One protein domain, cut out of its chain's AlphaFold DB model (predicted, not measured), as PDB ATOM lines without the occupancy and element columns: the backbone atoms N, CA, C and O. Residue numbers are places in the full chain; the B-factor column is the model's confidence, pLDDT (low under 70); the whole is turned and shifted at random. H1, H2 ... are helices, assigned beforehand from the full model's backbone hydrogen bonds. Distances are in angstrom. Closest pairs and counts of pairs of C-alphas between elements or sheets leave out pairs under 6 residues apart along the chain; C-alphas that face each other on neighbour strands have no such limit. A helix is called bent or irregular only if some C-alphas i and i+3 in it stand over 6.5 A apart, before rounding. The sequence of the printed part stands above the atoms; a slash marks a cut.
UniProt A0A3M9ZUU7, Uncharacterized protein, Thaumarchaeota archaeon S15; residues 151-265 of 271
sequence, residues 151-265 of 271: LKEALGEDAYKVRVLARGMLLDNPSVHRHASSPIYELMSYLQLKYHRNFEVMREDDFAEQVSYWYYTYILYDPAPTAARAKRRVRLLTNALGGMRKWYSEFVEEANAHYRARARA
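AT A GLANCE: This is residues 151 to 265 of the 271 residues of an uncharacterized protein of Thaumarchaeota archaeon S15 (UniProt A0A3M9ZUU7). A helical hairpin, H2 and H3, makes the middle; H5 crosses H2, and H1 packs across H3 with residues 158 to 165. H4 packs on residues 151 to 155 of H1, while residues 199 to 205 and 260 to 265 stick out. The 115 printed residues include five named helices, H1 to H5 in chain order, and no named strand; the class is all helix. The whole is compact, with a radius of gyration of the C-alphas of 14.6 A and spans of 40 by 32 by 28 A.

IN THESE COORDINATES: H1, residues 151 to 166, begins at C-alpha 151 (395.579, 283.945, 293.056) and is 17.4 A long; it is irregular, with C-alphas 154 and 157 9.6 A apart, and has a kink of 77 degrees near residue 158. H2 is residues 184 to 194, H3 residues 204 to 220, 24.0 A, and H4 residues 227 to 240. H5, residues 245 to 265, 30.1 A, ends at C-alpha 265 (356.534, 277.271, 291.866).

HOW THE PARTS SIT: H2 and H3 touch as a hairpin, at a shallow tilt of 10 degrees, opposite ways; their closest C-alphas, Ile 184 and Thr 217, are 6.7 A apart. H1 touches H3 at a steep tilt of 64 degrees, closest at the C-alphas of Val 162 and Tyr 215, 6.7 A. H4 is about perpendicular to H1 at 86 degrees and touches it, the C-alphas of Ala 154 and Leu 236 being closest at 5.8 A. H5 touches H2 with residues 252 to 255 alone, about perpendicular at 85 degrees; the closest C-alphas, Tyr 190 and Ala 255, are 5.9 A apart. H1 and H5 are apart. In H2, H3, H4 and H5 every O i to N i+4 pair is within hydrogen-bond range; in H1 3 of 12 are, beside 8 of 13 O i to N i+3 pairs.

THE WHOLE: The two C-alphas farthest apart, Glu 153 and Ala 265, are 44.2 A apart. The printed part has no cut, and the link from H1 to H2 is long. Mean pLDDT of the printed part is 79.9; residues 168 to 182 are among those under 70.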
ATOM      1  N   LEU A 151     396.484 283.224 293.946       88.38
ATOM      2  CA  LEU A 151     395.579 283.945 293.056       88.38
ATOM      3  C   LEU A 151     396.346 284.832 292.079       88.38
ATOM      4  O   LEU A 151     396.039 284.816 290.887       88.38
ATOM      5  N   LYS A 152     397.357 285.571 292.547       90.38
ATOM      6  CA  LYS A 152     398.222 286.386 291.684       90.38
ATOM      7  C   LYS A 152     399.008 285.537 290.697       90.38
ATOM      8  O   LYS A 152     399.105 285.925 289.535       90.38
ATOM      9  N   GLU A 153     399.524 284.384 291.108       87.56
ATOM     10  CA  GLU A 153     400.226 283.468 290.205       87.56
ATOM     11  C   GLU A 153     399.297 282.964 289.085       87.56
ATOM     12  O   GLU A 153     399.662 282.952 287.907       87.56
ATOM     13  N   ALA A 154     398.059 282.603 289.430       84.00
ATOM     14  CA  ALA A 154     397.089 282.090 288.467       84.00
ATOM     15  C   ALA A 154     396.497 283.181 287.550       84.00
ATOM     16  O   ALA A 154     396.253 282.935 286.362       84.00
ATOM     17  N   LEU A 155     396.246 284.380 288.085       81.44
ATOM     18  CA  LEU A 155     395.477 285.442 287.423       81.44
ATOM     19  C   LEU A 155     396.327 286.597 286.886       81.44
ATOM     20  O   LEU A 155     395.922 287.251 285.921       81.44
ATOM     21  N   GLY A 156     397.501 286.855 287.458       86.12
ATOM     22  CA  GLY A 156     398.250 288.092 287.234       86.12
ATOM     23  C   GLY A 156     397.436 289.316 287.665       86.12
ATOM     24  O   GLY A 156     396.810 289.313 288.723       86.12
ATOM     25  N   GLU A 157     397.379 290.342 286.813       86.44
ATOM     26  CA  GLU A 157     396.652 291.593 287.092       86.44
ATOM     27  C   GLU A 157     395.148 291.409 287.349       86.44
ATOM     28  O   GLU A 157     394.532 292.204 288.061       86.44
ATOM     29  N   ASP A 158     394.546 290.336 286.824       84.19
ATOM     30  CA  ASP A 158     393.134 290.037 287.064       84.19
ATOM     31  C   ASP A 158     392.845 289.755 288.555       84.19
ATOM     32  O   ASP A 158     391.701 289.917 288.979       84.19
ATOM     33  N   ALA A 159     393.856 289.423 289.376       88.56
ATOM     34  CA  ALA A 159     393.692 289.274 290.822       88.56
ATOM     35  C   ALA A 159     393.219 290.581 291.493       88.56
ATOM     36  O   ALA A 159     392.390 290.555 292.407       88.56
ATOM     37  N   TYR A 160     393.650 291.742 290.981       91.12
ATOM     38  CA  TYR A 160     393.289 293.064 291.508       91.12
ATOM     39  C   TYR A 160     391.869 293.516 291.138       91.12
ATOM     40  O   TYR A 160     391.440 294.604 291.534       91.12
ATOM     41  N   LYS A 161     391.081 292.671 290.457       86.00
ATOM     42  CA  LYS A 161     389.642 292.891 290.235       86.00
ATOM     43  C   LYS A 161     388.822 292.969 291.525       86.00
ATOM     44  O   LYS A 161     387.678 293.413 291.476       86.00
ATOM     45  N   VAL A 162     389.412 292.671 292.686       88.12
ATOM     46  CA  VAL A 162     388.862 293.050 294.000       88.12
ATOM     47  C   VAL A 162     388.525 294.554 294.089       88.12
ATOM     48  O   VAL A 162     387.604 294.943 294.798       88.12
ATOM     49  N   ARG A 163     389.172 295.419 293.291       89.81
ATOM     50  CA  ARG A 163     388.788 296.837 293.145       89.81
ATOM     51  C   ARG A 163     387.372 297.042 292.600       89.81
ATOM     52  O   ARG A 163     386.723 298.028 292.933       89.81
ATOM     53  N   VAL A 164     386.882 296.127 291.764       84.31
ATOM     54  CA  VAL A 164     385.509 296.175 291.239       84.31
ATOM     55  C   VAL A 164     384.508 295.832 292.345       84.31
ATOM     56  O   VAL A 164     383.491 296.516 292.469       84.31
ATOM     57  N   LEU A 165     384.829 294.843 293.191       83.19
ATOM     58  CA  LEU A 165     384.038 294.508 294.382       83.19
ATOM     59  C   LEU A 165     383.917 295.706 295.313       83.19
ATOM     60  O   LEU A 165     382.824 296.038 295.759       83.19
ATOM     61  N   ALA A 166     385.048 296.356 295.582       81.50
ATOM     62  CA  ALA A 166     385.161 297.461 296.525       81.50
ATOM     63  C   ALA A 166     384.234 298.645 296.196       81.50
ATOM     64  O   ALA A 166     383.792 299.362 297.095       81.50
ATOM     65  N   ARG A 167     383.871 298.794 294.915       79.00
ATOM     66  CA  ARG A 167     382.917 299.792 294.415       79.00
ATOM     67  C   ARG A 167     381.446 299.381 294.555       79.00
ATOM     68  O   ARG A 167     380.570 300.216 294.360       79.00
ATOM     69  N   GLY A 168     381.156 298.111 294.844       66.56
ATOM     70  CA  GLY A 168     379.796 297.557 294.919       66.56
ATOM     71  C   GLY A 168     379.088 297.412 293.562       66.56
ATOM     72  O   GLY A 168     377.868 297.264 293.509       66.56
ATOM     73  N   MET A 169     379.827 297.472 292.450       59.03
ATOM     74  CA  MET A 169     379.281 297.778 291.114       59.03
ATOM     75  C   MET A 169     378.865 296.575 290.259       59.03
ATOM     76  O   MET A 169     378.818 296.688 289.036       59.03
ATOM     77  N   LEU A 170     378.579 295.405 290.831       55.91
ATOM     78  CA  LEU A 170     378.366 294.252 289.955       55.91
ATOM     79  C   LEU A 170     376.953 294.135 289.373       55.91
ATOM     80  O   LEU A 170     376.817 293.936 288.172       55.91
ATOM     81  N   LEU A 171     375.913 294.282 290.196       53.94
ATOM     82  CA  LEU A 171     374.527 294.207 289.710       53.94
ATOM     83  C   LEU A 171     374.074 295.479 288.987       53.94
ATOM     84  O   LEU A 171     373.105 295.440 288.242       53.94
ATOM     85  N   ASP A 172     374.799 296.583 289.163       56.50
ATOM     86  CA  ASP A 172     374.494 297.841 288.476       56.50
ATOM     87  C   ASP A 172     375.094 297.891 287.075       56.50
ATOM     88  O   ASP A 172     374.878 298.865 286.361       56.50
ATOM     89  N   ASN A 173     375.901 296.898 286.688       56.66
ATOM     90  CA  ASN A 173     376.542 296.903 285.388       56.66
ATOM     91  C   ASN A 173     375.594 296.299 284.337       56.66
ATOM     92  O   ASN A 173     375.482 295.072 284.250       56.66
ATOM     93  N   PRO A 174     374.976 297.117 283.460       53.06
ATOM     94  CA  PRO A 174     373.967 296.639 282.520       53.06
ATOM     95  C   PRO A 174     374.543 295.671 281.478       53.06
ATOM     96  O   PRO A 174     373.801 294.965 280.800       53.06
ATOM     97  N   SER A 175     375.874 295.636 281.325       52.44
ATOM     98  CA  SER A 175     376.549 294.700 280.420       52.44
ATOM     99  C   SER A 175     376.492 293.246 280.895       52.44
ATOM    100  O   SER A 175     376.555 292.348 280.060       52.44
ATOM    101  N   VAL A 176     376.285 292.998 282.194       54.03
ATOM    102  CA  VAL A 176     376.150 291.640 282.750       54.03
ATOM    103  C   VAL A 176     374.887 290.951 282.218       54.03
ATOM    104  O   VAL A 176     374.909 289.752 281.955       54.03
ATOM    105  N   HIS A 177     373.822 291.712 281.945       53.06
ATOM    106  CA  HIS A 177     372.571 291.195 281.374       53.06
ATOM    107  C   HIS A 177     372.651 290.853 279.879       53.06
ATOM    108  O   HIS A 177     371.761 290.185 279.360       53.06
ATOM    109  N   ARG A 178     373.689 291.302 279.157       52.41
ATOM    110  CA  ARG A 178     373.782 291.101 277.696       52.41
ATOM    111  C   ARG A 178     374.170 289.677 277.296       52.41
ATOM    112  O   ARG A 178     374.165 289.359 276.111       52.41
ATOM    113  N   HIS A 179     374.497 288.822 278.261       56.22
ATOM    114  CA  HIS A 179     374.985 287.471 278.018       56.22
ATOM    115  C   HIS A 179     374.088 286.443 278.707       56.22
ATOM    116  O   HIS A 179     374.460 285.871 279.724       56.22
ATOM    117  N   ALA A 180     372.916 286.189 278.116       53.16
ATOM    118  CA  ALA A 180     371.941 285.201 278.596       53.16
ATOM    119  C   ALA A 180     372.495 283.761 278.708       53.16
ATOM    120  O   ALA A 180     371.873 282.905 279.323       53.16
ATOM    121  N   SER A 181     373.661 283.478 278.116       59.00
ATOM    122  CA  SER A 181     374.359 282.191 278.215       59.00
ATOM    123  C   SER A 181     375.287 282.065 279.431       59.00
ATOM    124  O   SER A 181     375.841 280.989 279.658       59.00
ATOM    125  N   SER A 182     375.498 283.135 280.202       68.75
ATOM    126  CA  SER A 182     376.384 283.131 281.367       68.75
ATOM    127  C   SER A 182     375.570 283.097 282.661       68.75
ATOM    128  O   SER A 182     374.817 284.039 282.898       68.75
ATOM    129  N   PRO A 183     375.785 282.118 283.564       76.50
ATOM    130  CA  PRO A 183     375.058 282.037 284.834       76.50
ATOM    131  C   PRO A 183     375.525 283.094 285.854       76.50
ATOM    132  O   PRO A 183     375.169 283.039 287.029       76.50
ATOM    133  N   ILE A 184     376.379 284.041 285.444       79.81
ATOM    134  CA  ILE A 184     376.918 285.088 286.316       79.81
ATOM    135  C   ILE A 184     375.800 285.911 286.959       79.81
ATOM    136  O   ILE A 184     375.911 286.271 288.128       79.81
ATOM    137  N   TYR A 185     374.728 286.199 286.219       79.38
ATOM    138  CA  TYR A 185     373.634 287.015 286.725       79.38
ATOM    139  C   TYR A 185     372.836 286.264 287.792       79.38
ATOM    140  O   TYR A 185     372.568 286.813 288.861       79.38
ATOM    141  N   GLU A 186     372.515 285.000 287.536       84.00
ATOM    142  CA  GLU A 186     371.822 284.096 288.449       84.00
ATOM    143  C   GLU A 186     372.637 283.880 289.720       84.00
ATOM    144  O   GLU A 186     372.118 284.044 290.819       84.00
ATOM    145  N   LEU A 187     373.932 283.587 289.598       88.50
ATOM    146  CA  LEU A 187     374.801 283.378 290.756       88.50
ATOM    147  C   LEU A 187     374.935 284.648 291.602       88.50
ATOM    148  O   LEU A 187     374.872 284.584 292.828       88.50
ATOM    149  N   MET A 188     375.068 285.818 290.974       85.88
ATOM    150  CA  MET A 188     375.180 287.091 291.695       85.88
ATOM    151  C   MET A 188     373.858 287.527 292.326       85.88
ATOM    152  O   MET A 188     373.850 288.061 293.436       85.88
ATOM    153  N   SER A 189     372.738 287.268 291.654       85.81
ATOM    154  CA  SER A 189     371.398 287.497 292.195       85.81
ATOM    155  C   SER A 189     371.120 286.564 293.372       85.81
ATOM    156  O   SER A 189     370.665 287.012 294.424       85.81
ATOM    157  N   TYR A 190     371.464 285.282 293.241       90.94
ATOM    158  CA  TYR A 190     371.360 284.319 294.328       90.94
ATOM    159  C   TYR A 190     372.249 284.696 295.513       90.94
ATOM    160  O   TYR A 190     371.798 284.608 296.648       90.94
ATOM    161  N   LEU A 191     373.465 285.199 295.277       91.12
ATOM    162  CA  LEU A 191     374.335 285.694 296.344       91.12
ATOM    163  C   LEU A 191     373.671 286.814 297.164       91.12
ATOM    164  O   LEU A 191     373.785 286.821 298.387       91.12
ATOM    165  N   GLN A 192     372.949 287.741 296.524       87.44
ATOM    166  CA  GLN A 192     372.185 288.760 297.257       87.44
ATOM    167  C   GLN A 192     371.040 288.144 298.061       87.44
ATOM    168  O   GLN A 192     370.834 288.521 299.210       87.44
ATOM    169  N   LEU A 193     370.317 287.186 297.475       89.50
ATOM    170  CA  LEU A 193     369.216 286.496 298.150       89.50
ATOM    171  C   LEU A 193     369.705 285.690 299.360       89.50
ATOM    172  O   LEU A 193     369.095 285.776 300.425       89.50
ATOM    173  N   LYS A 194     370.826 284.968 299.222       92.69
ATOM    174  CA  LYS A 194     371.447 284.148 300.274       92.69
ATOM    175  C   LYS A 194     371.733 284.967 301.534       92.69
ATOM    176  O   LYS A 194     371.452 284.499 302.630       92.69
ATOM    177  N   TYR A 195     372.203 286.205 301.375       91.00
ATOM    178  CA  TYR A 195     372.555 287.103 302.482       91.00
ATOM    179  C   TYR A 195     371.537 288.229 302.721       91.00
ATOM    180  O   TYR A 195     371.829 289.177 303.451       91.00
ATOM    181  N   HIS A 196     370.338 288.163 302.129       88.25
ATOM    182  CA  HIS A 196     369.345 289.239 302.233       88.25
ATOM    183  C   HIS A 196     368.882 289.468 303.678       88.25
ATOM    184  O   HIS A 196     368.742 290.607 304.113       88.25
ATOM    185  N   ARG A 197     368.709 288.387 304.448       89.62
ATOM    186  CA  ARG A 197     368.320 288.460 305.868       89.62
ATOM    187  C   ARG A 197     369.408 289.057 306.765       89.62
ATOM    188  O   ARG A 197     369.108 289.466 307.878       89.62
ATOM    189  N   ASN A 198     370.642 289.139 306.274       88.94
ATOM    190  CA  ASN A 198     371.800 289.697 306.972       88.94
ATOM    191  C   ASN A 198     372.085 291.148 306.558       88.94
ATOM    192  O   ASN A 198     373.224 291.601 306.619       88.94
ATOM    193  N   PHE A 199     371.071 291.872 306.076       87.62
ATOM    194  CA  PHE A 199     371.244 293.224 305.548       87.62
ATOM    195  C   PHE A 199     371.914 294.174 306.543       87.62
ATOM    196  O   PHE A 199     372.903 294.813 306.194       87.62
ATOM    197  N   GLU A 200     371.403 294.234 307.773       85.38
ATOM    198  CA  GLU A 200     371.908 295.133 308.822       85.38
ATOM    199  C   GLU A 200     372.935 294.460 309.734       85.38
ATOM    200  O   GLU A 200     373.836 295.122 310.237       85.38
ATOM    201  N   VAL A 201     372.800 293.147 309.949       89.75
ATOM    202  CA  VAL A 201     373.612 292.392 310.907       89.75
ATOM    203  C   VAL A 201     374.105 291.095 310.277       89.75
ATOM    204  O   VAL A 201     373.343 290.165 309.996       89.75
ATOM    205  N   MET A 202     375.415 291.026 310.098       90.56
ATOM    206  CA  MET A 202     376.136 289.894 309.549       90.56
ATOM    207  C   MET A 202     377.448 289.717 310.299       90.56
ATOM    208  O   MET A 202     378.115 290.694 310.648       90.56
ATOM    209  N   ARG A 203     377.824 288.464 310.556       92.06
ATOM    210  CA  ARG A 203     379.116 288.165 311.169       92.06
ATOM    211  C   ARG A 203     380.231 288.441 310.170       92.06
ATOM    212  O   ARG A 203     380.043 288.322 308.962       92.06
ATOM    213  N   GLU A 204     381.411 288.752 310.686       90.38
ATOM    214  CA  GLU A 204     382.586 288.980 309.848       90.38
ATOM    215  C   GLU A 204     382.924 287.776 308.953       90.38
ATOM    216  O   GLU A 204     383.200 287.967 307.770       90.38
ATOM    217  N   ASP A 205     382.816 286.549 309.478       92.44
ATOM    218  CA  ASP A 205     383.057 285.318 308.711       92.44
ATOM    219  C   ASP A 205     382.088 285.179 307.522       92.44
ATOM    220  O   ASP A 205     382.503 284.859 306.405       92.44
ATOM    221  N   ASP A 206     380.806 285.488 307.745       93.25
ATOM    222  CA  ASP A 206     379.760 285.461 306.717       93.25
ATOM    223  C   ASP A 206     380.010 286.554 305.663       93.25
ATOM    224  O   ASP A 206     379.854 286.325 304.462       93.25
ATOM    225  N   PHE A 207     380.473 287.741 306.083       91.62
ATOM    226  CA  PHE A 207     380.878 288.806 305.161       91.62
ATOM    227  C   PHE A 207     382.066 288.381 304.301       91.62
ATOM    228  O   PHE A 207     382.066 288.573 303.082       91.62
ATOM    229  N   ALA A 208     383.091 287.805 304.926       92.75
ATOM    230  CA  ALA A 208     384.267 287.299 304.238       92.75
ATOM    231  C   ALA A 208     383.888 286.215 303.223       92.75
ATOM    232  O   ALA A 208     384.425 286.183 302.110       92.75
ATOM    233  N   GLU A 209     382.924 285.358 303.562       93.31
ATOM    234  CA  GLU A 209     382.372 284.375 302.642       93.31
ATOM    235  C   GLU A 209     381.592 285.030 301.491       93.31
ATOM    236  O   GLU A 209     381.832 284.695 300.327       93.31
ATOM    237  N   GLN A 210     380.742 286.022 301.769       92.88
ATOM    238  CA  GLN A 210     380.021 286.779 300.744       92.88
ATOM    239  C   GLN A 210     380.982 287.457 299.748       92.88
ATOM    240  O   GLN A 210     380.804 287.349 298.531       92.88
ATOM    241  N   VAL A 211     382.038 288.106 300.252       92.25
ATOM    242  CA  VAL A 211     383.133 288.687 299.454       92.25
ATOM    243  C   VAL A 211     383.804 287.629 298.586       92.25
ATOM    244  O   VAL A 211     384.077 287.868 297.409       92.25
ATOM    245  N   SER A 212     384.047 286.449 299.151       92.38
ATOM    246  CA  SER A 212     384.702 285.350 298.447       92.38
ATOM    247  C   SER A 212     383.831 284.826 297.307       92.38
ATOM    248  O   SER A 212     384.311 284.726 296.177       92.38
ATOM    249  N   TYR A 213     382.546 284.551 297.550       91.50
ATOM    250  CA  TYR A 213     381.623 284.120 296.496       91.50
ATOM    251  C   TYR A 213     381.518 285.146 295.376       91.50
ATOM    252  O   TYR A 213     381.550 284.773 294.201       91.50
ATOM    253  N   TRP A 214     381.449 286.430 295.725       90.19
ATOM    254  CA  TRP A 214     381.464 287.498 294.737       90.19
ATOM    255  C   TRP A 214     382.752 287.458 293.904       90.19
ATOM    256  O   TRP A 214     382.703 287.449 292.676       90.19
ATOM    257  N   TYR A 215     383.914 287.385 294.555       89.06
ATOM    258  CA  TYR A 215     385.212 287.455 293.883       89.06
ATOM    259  C   TYR A 215     385.410 286.293 292.911       89.06
ATOM    260  O   TYR A 215     385.726 286.510 291.739       89.06
ATOM    261  N   TYR A 216     385.139 285.067 293.364       87.44
ATOM    262  CA  TYR A 216     385.261 283.883 292.522       87.44
ATOM    263  C   TYR A 216     384.234 283.865 291.399       87.44
ATOM    264  O   TYR A 216     384.600 283.584 290.263       87.44
ATOM    265  N   THR A 217     382.983 284.243 291.658       86.38
ATOM    266  CA  THR A 217     381.976 284.296 290.592       86.38
ATOM    267  C   THR A 217     382.344 285.354 289.545       86.38
ATOM    268  O   THR A 217     382.245 285.096 288.349       86.38
ATOM    269  N   TYR A 218     382.878 286.508 289.946       81.69
ATOM    270  CA  TYR A 218     383.329 287.517 288.987       81.69
ATOM    271  C   TYR A 218     384.531 287.057 288.148       81.69
ATOM    272  O   TYR A 218     384.608 287.314 286.948       81.69
ATOM    273  N   ILE A 219     385.485 286.360 288.763       80.19
ATOM    274  CA  ILE A 219     386.699 285.910 288.073       80.19
ATOM    275  C   ILE A 219     386.456 284.685 287.198       80.19
ATOM    276  O   ILE A 219     387.097 284.557 286.150       80.19
ATOM    277  N   LEU A 220     385.546 283.794 287.589       77.25
ATOM    278  CA  LEU A 220     385.249 282.565 286.858       77.25
ATOM    279  C   LEU A 220     384.375 282.817 285.623       77.25
ATOM    280  O   LEU A 220     384.579 282.156 284.605       77.25
ATOM    281  N   TYR A 221     383.490 283.815 285.658       71.00
ATOM    282  CA  TYR A 221     382.573 284.111 284.559       71.00
ATOM    283  C   TYR A 221     382.977 285.402 283.818       71.00
ATOM    284  O   TYR A 221     382.820 286.508 284.312       71.00
ATOM    285  N   ASP A 222     383.551 285.260 282.614       66.69
ATOM    286  CA  ASP A 222     383.850 286.356 281.655       66.69
ATOM    287  C   ASP A 222     383.008 286.006 280.441       66.69
ATOM    288  O   ASP A 222     383.145 284.879 279.955       66.69
ATOM    289  N   PRO A 223     382.127 286.907 279.999       55.88
ATOM    290  CA  PRO A 223     381.264 286.658 278.858       55.88
ATOM    291  C   PRO A 223     382.013 286.484 277.526       55.88
ATOM    292  O   PRO A 223     381.430 285.943 276.591       55.88
ATOM    293  N   ALA A 224     383.281 286.905 277.418       60.53
ATOM    294  CA  ALA A 224     384.078 286.778 276.193       60.53
ATOM    295  C   ALA A 224     385.548 286.405 276.490       60.53
ATOM    296  O   ALA A 224     386.460 287.220 276.304       60.53
ATOM    297  N   PRO A 225     385.826 285.177 276.968       64.44
ATOM    298  CA  PRO A 225     387.175 284.799 277.355       64.44
ATOM    299  C   PRO A 225     388.060 284.598 276.120       64.44
ATOM    300  O   PRO A 225     387.757 283.808 275.230       64.44
ATOM    301  N   THR A 226     389.223 285.243 276.101       71.44
ATOM    302  CA  THR A 226     390.303 284.858 275.184       71.44
ATOM    303  C   THR A 226     390.845 283.474 275.561       71.44
ATOM    304  O   THR A 226     390.779 283.070 276.726       71.44
ATOM    305  N   ALA A 227     391.456 282.749 274.616       68.62
ATOM    306  CA  ALA A 227     392.050 281.429 274.881       68.62
ATOM    307  C   ALA A 227     393.061 281.450 276.051       68.62
ATOM    308  O   ALA A 227     393.102 280.537 276.879       68.62
ATOM    309  N   ALA A 228     393.830 282.538 276.182       69.69
ATOM    310  CA  ALA A 228     394.754 282.745 277.294       69.69
ATOM    311  C   ALA A 228     394.033 282.909 278.648       69.69
ATOM    312  O   ALA A 228     394.492 282.358 279.651       69.69
ATOM    313  N   ARG A 229     392.899 283.625 278.692       68.69
ATOM    314  CA  ARG A 229     392.073 283.760 279.906       68.69
ATOM    315  C   ARG A 229     391.381 282.456 280.279       68.69
ATOM    316  O   ARG A 229     391.377 282.096 281.453       68.69
ATOM    317  N   ALA A 230     390.859 281.722 279.299       68.38
ATOM    318  CA  ALA A 230     390.271 280.405 279.527       68.38
ATOM    319  C   ALA A 230     391.294 279.448 280.168       68.38
ATOM    320  O   ALA A 230     391.012 278.837 281.196       68.38
ATOM    321  N   LYS A 231     392.532 279.411 279.653       68.12
ATOM    322  CA  LYS A 231     393.624 278.605 280.224       68.12
ATOM    323  C   LYS A 231     393.995 279.020 281.658       68.12
ATOM    324  O   LYS A 231     394.213 278.149 282.498       68.12
ATOM    325  N   ARG A 232     394.044 280.324 281.966       70.06
ATOM    326  CA  ARG A 232     394.291 280.828 283.338       70.06
ATOM    327  C   ARG A 232     393.180 280.442 284.310       70.06
ATOM    328  O   ARG A 232     393.460 280.078 285.444       70.06
ATOM    329  N   ARG A 233     391.926 280.446 283.865       71.50
ATOM    330  CA  ARG A 233     390.779 280.012 284.676       71.50
ATOM    331  C   ARG A 233     390.760 278.529 284.946       71.50
ATOM    332  O   ARG A 233     390.451 278.128 286.057       71.50
ATOM    333  N   VAL A 234     391.120 277.725 283.951       64.81
ATOM    334  CA  VAL A 234     391.312 276.289 284.157       64.81
ATOM    335  C   VAL A 234     392.405 276.068 285.202       64.81
ATOM    336  O   VAL A 234     392.163 275.328 286.145       64.81
ATOM    337  N   ARG A 235     393.537 276.791 285.134       67.88
ATOM    338  CA  ARG A 235     394.559 276.766 286.202       67.88
ATOM    339  C   ARG A 235     394.018 277.208 287.561       67.88
ATOM    340  O   ARG A 235     394.391 276.629 288.574       67.88
ATOM    341  N   LEU A 236     393.139 278.209 287.597       71.94
ATOM    342  CA  LEU A 236     392.478 278.630 288.829       71.94
ATOM    343  C   LEU A 236     391.611 277.501 289.394       71.94
ATOM    344  O   LEU A 236     391.702 277.211 290.574       71.94
ATOM    345  N   LEU A 237     390.824 276.833 288.548       67.06
ATOM    346  CA  LEU A 237     389.972 275.698 288.913       67.06
ATOM    347  C   LEU A 237     390.773 274.465 289.361       67.06
ATOM    348  O   LEU A 237     390.303 273.736 290.232       67.06
ATOM    349  N   THR A 238     391.963 274.235 288.797       63.00
ATOM    350  CA  THR A 238     392.791 273.057 289.101       63.00
ATOM    351  C   THR A 238     393.782 273.274 290.242       63.00
ATOM    352  O   THR A 238     393.955 272.369 291.051       63.00
ATOM    353  N   ASN A 239     394.412 274.449 290.345       65.56
ATOM    354  CA  ASN A 239     395.512 274.703 291.283       65.56
ATOM    355  C   ASN A 239     395.029 275.547 292.475       65.56
ATOM    356  O   ASN A 239     395.016 275.078 293.611       65.56
ATOM    357  N   ALA A 240     394.531 276.759 292.212       60.47
ATOM    358  CA  ALA A 240     394.091 277.692 293.256       60.47
ATOM    359  C   ALA A 240     392.717 277.337 293.854       60.47
ATOM    360  O   ALA A 240     392.389 277.736 294.959       60.47
ATOM    361  N   LEU A 241     391.883 276.549 293.183       63.91
ATOM    362  CA  LEU A 241     390.614 276.053 293.715       63.91
ATOM    363  C   LEU A 241     390.700 274.583 294.118       63.91
ATOM    364  O   LEU A 241     389.697 274.074 294.593       63.91
ATOM    365  N   GLY A 242     391.850 273.904 294.025       63.31
ATOM    366  CA  GLY A 242     391.963 272.481 294.388       63.31
ATOM    367  C   GLY A 242     391.319 272.144 295.746       63.31
ATOM    368  O   GLY A 242     390.515 271.220 295.831       63.31
ATOM    369  N   GLY A 243     391.555 272.976 296.771       68.06
ATOM    370  CA  GLY A 243     390.904 272.875 298.089       68.06
ATOM    371  C   GLY A 243     389.554 273.604 298.250       68.06
ATOM    372  O   GLY A 243     388.852 273.376 299.227       68.06
ATOM    373  N   MET A 244     389.156 274.468 297.310       79.06
ATOM    374  CA  MET A 244     387.928 275.290 297.378       79.06
ATOM    375  C   MET A 244     386.868 274.903 296.341       79.06
ATOM    376  O   MET A 244     385.779 275.472 296.330       79.06
ATOM    377  N   ARG A 245     387.161 273.932 295.470       82.38
ATOM    378  CA  ARG A 245     386.269 273.483 294.402       82.38
ATOM    379  C   ARG A 245     384.956 272.995 294.980       82.38
ATOM    380  O   ARG A 245     383.920 273.418 294.492       82.38
ATOM    381  N   LYS A 246     385.026 272.175 296.033       85.94
ATOM    382  CA  LYS A 246     383.856 271.670 296.756       85.94
ATOM    383  C   LYS A 246     382.995 272.819 297.294       85.94
ATOM    384  O   LYS A 246     381.821 272.901 296.964       85.94
ATOM    385  N   TRP A 247     383.613 273.754 298.017       89.88
ATOM    386  CA  TRP A 247     382.937 274.933 298.571       89.88
ATOM    387  C   TRP A 247     382.244 275.786 297.496       89.88
ATOM    388  O   TRP A 247     381.104 276.213 297.667       89.88
ATOM    389  N   TYR A 248     382.913 276.032 296.365       89.56
ATOM    390  CA  TYR A 248     382.316 276.827 295.295       89.56
ATOM    391  C   TYR A 248     381.240 276.049 294.524       89.56
ATOM    392  O   TYR A 248     380.222 276.625 294.149       89.56
ATOM    393  N   SER A 249     381.423 274.740 294.309       88.50
ATOM    394  CA  SER A 249     380.400 273.905 293.672       88.50
ATOM    395  C   SER A 249     379.143 273.790 294.523       88.50
ATOM    396  O   SER A 249     378.058 273.863 293.963       88.50
ATOM    397  N   GLU A 250     379.271 273.692 295.850       91.88
ATOM    398  CA  GLU A 250     378.129 273.691 296.776       91.88
ATOM    399  C   GLU A 250     377.293 274.966 296.610       91.88
ATOM    400  O   GLU A 250     376.082 274.891 296.438       91.88
ATOM    401  N   PHE A 251     377.936 276.133 296.514       92.69
ATOM    402  CA  PHE A 251     377.239 277.391 296.228       92.69
ATOM    403  C   PHE A 251     376.519 277.404 294.872       92.69
ATOM    404  O   PHE A 251     375.394 277.896 294.765       92.69
ATOM    405  N   VAL A 252     377.141 276.854 293.827       91.00
ATOM    406  CA  VAL A 252     376.507 276.743 292.505       91.00
ATOM    407  C   VAL A 252     375.315 275.779 292.548       91.00
ATOM    408  O   VAL A 252     374.283 276.048 291.931       91.00
ATOM    409  N   GLU A 253     375.417 274.668 293.276       93.19
ATOM    410  CA  GLU A 253     374.314 273.722 293.457       93.19
ATOM    411  C   GLU A 253     373.161 274.317 294.263       93.19
ATOM    412  O   GLU A 253     372.008 274.170 293.857       93.19
ATOM    413  N   GLU A 254     373.455 275.057 295.332       95.06
ATOM    414  CA  GLU A 254     372.468 275.818 296.101       95.06
ATOM    415  C   GLU A 254     371.706 276.816 295.213       95.06
ATOM    416  O   GLU A 254     370.469 276.851 295.226       95.06
ATOM    417  N   ALA A 255     372.426 277.584 294.388       93.38
ATOM    418  CA  ALA A 255     371.823 278.523 293.445       93.38
ATOM    419  C   ALA A 255     370.920 277.798 292.435       93.38
ATOM    420  O   ALA A 255     369.768 278.181 292.219       93.38
ATOM    421  N   ASN A 256     371.411 276.702 291.850       92.31
ATOM    422  CA  ASN A 256     370.645 275.886 290.910       92.31
ATOM    423  C   ASN A 256     369.384 275.297 291.554       92.31
ATOM    424  O   ASN A 256     368.316 275.309 290.940       92.31
ATOM    425  N   ALA A 257     369.484 274.793 292.786       95.25
ATOM    426  CA  ALA A 257     368.352 274.263 293.534       95.25
ATOM    427  C   ALA A 257     367.297 275.350 293.785       95.25
ATOM    428  O   ALA A 257     366.111 275.118 293.534       95.25
ATOM    429  N   HIS A 258     367.724 276.554 294.180       94.25
ATOM    430  CA  HIS A 258     366.837 277.702 294.369       94.25
ATOM    431  C   HIS A 258     366.068 278.057 293.090       94.25
ATOM    432  O   HIS A 258     364.838 278.150 293.109       94.25
ATOM    433  N   TYR A 259     366.761 278.213 291.958       91.81
ATOM    434  CA  TYR A 259     366.105 278.587 290.702       91.81
ATOM    435  C   TYR A 259     365.211 277.479 290.140       91.81
ATOM    436  O   TYR A 259     364.136 277.776 289.619       91.81
ATOM    437  N   ARG A 260     365.579 276.201 290.305       92.06
ATOM    438  CA  ARG A 260     364.704 275.070 289.948       92.06
ATOM    439  C   ARG A 260     363.424 275.058 290.780       92.06
ATOM    440  O   ARG A 260     362.348 274.857 290.219       92.06
ATOM    441  N   ALA A 261     363.530 275.291 292.089       92.44
ATOM    442  CA  ALA A 261     362.373 275.384 292.974       92.44
ATOM    443  C   ALA A 261     361.471 276.567 292.589       92.44
ATOM    444  O   ALA A 261     360.261 276.401 292.458       92.44
ATOM    445  N   ARG A 262     362.059 277.733 292.300       89.88
ATOM    446  CA  ARG A 262     361.321 278.919 291.844       89.88
ATOM    447  C   ARG A 262     360.606 278.689 290.510       89.88
ATOM    448  O   ARG A 262     359.437 279.031 290.382       89.88
ATOM    449  N   ALA A 263     361.276 278.083 289.532       88.88
ATOM    450  CA  ALA A 263     360.676 277.756 288.238       88.88
ATOM    451  C   ALA A 263     359.553 276.714 288.359       88.88
ATOM    452  O   ALA A 263     358.595 276.735 287.590       88.88
ATOM    453  N   ARG A 264     359.655 275.786 289.318       92.38
ATOM    454  CA  ARG A 264     358.560 274.869 289.654       92.38
ATOM    455  C   ARG A 264     357.368 275.633 290.235       92.38
ATOM    456  O   ARG A 264     356.283 275.502 289.689       92.38
ATOM    457  N   ALA A 265     357.592 276.485 291.233       90.56
ATOM    458  CA  ALA A 265     356.534 277.271 291.866       90.56
ATOM    459  C   ALA A 265     355.786 278.187 290.878       90.56
ATOM    460  O   ALA A 265     354.570 278.283 290.950       90.56
TER     461      ALA A 265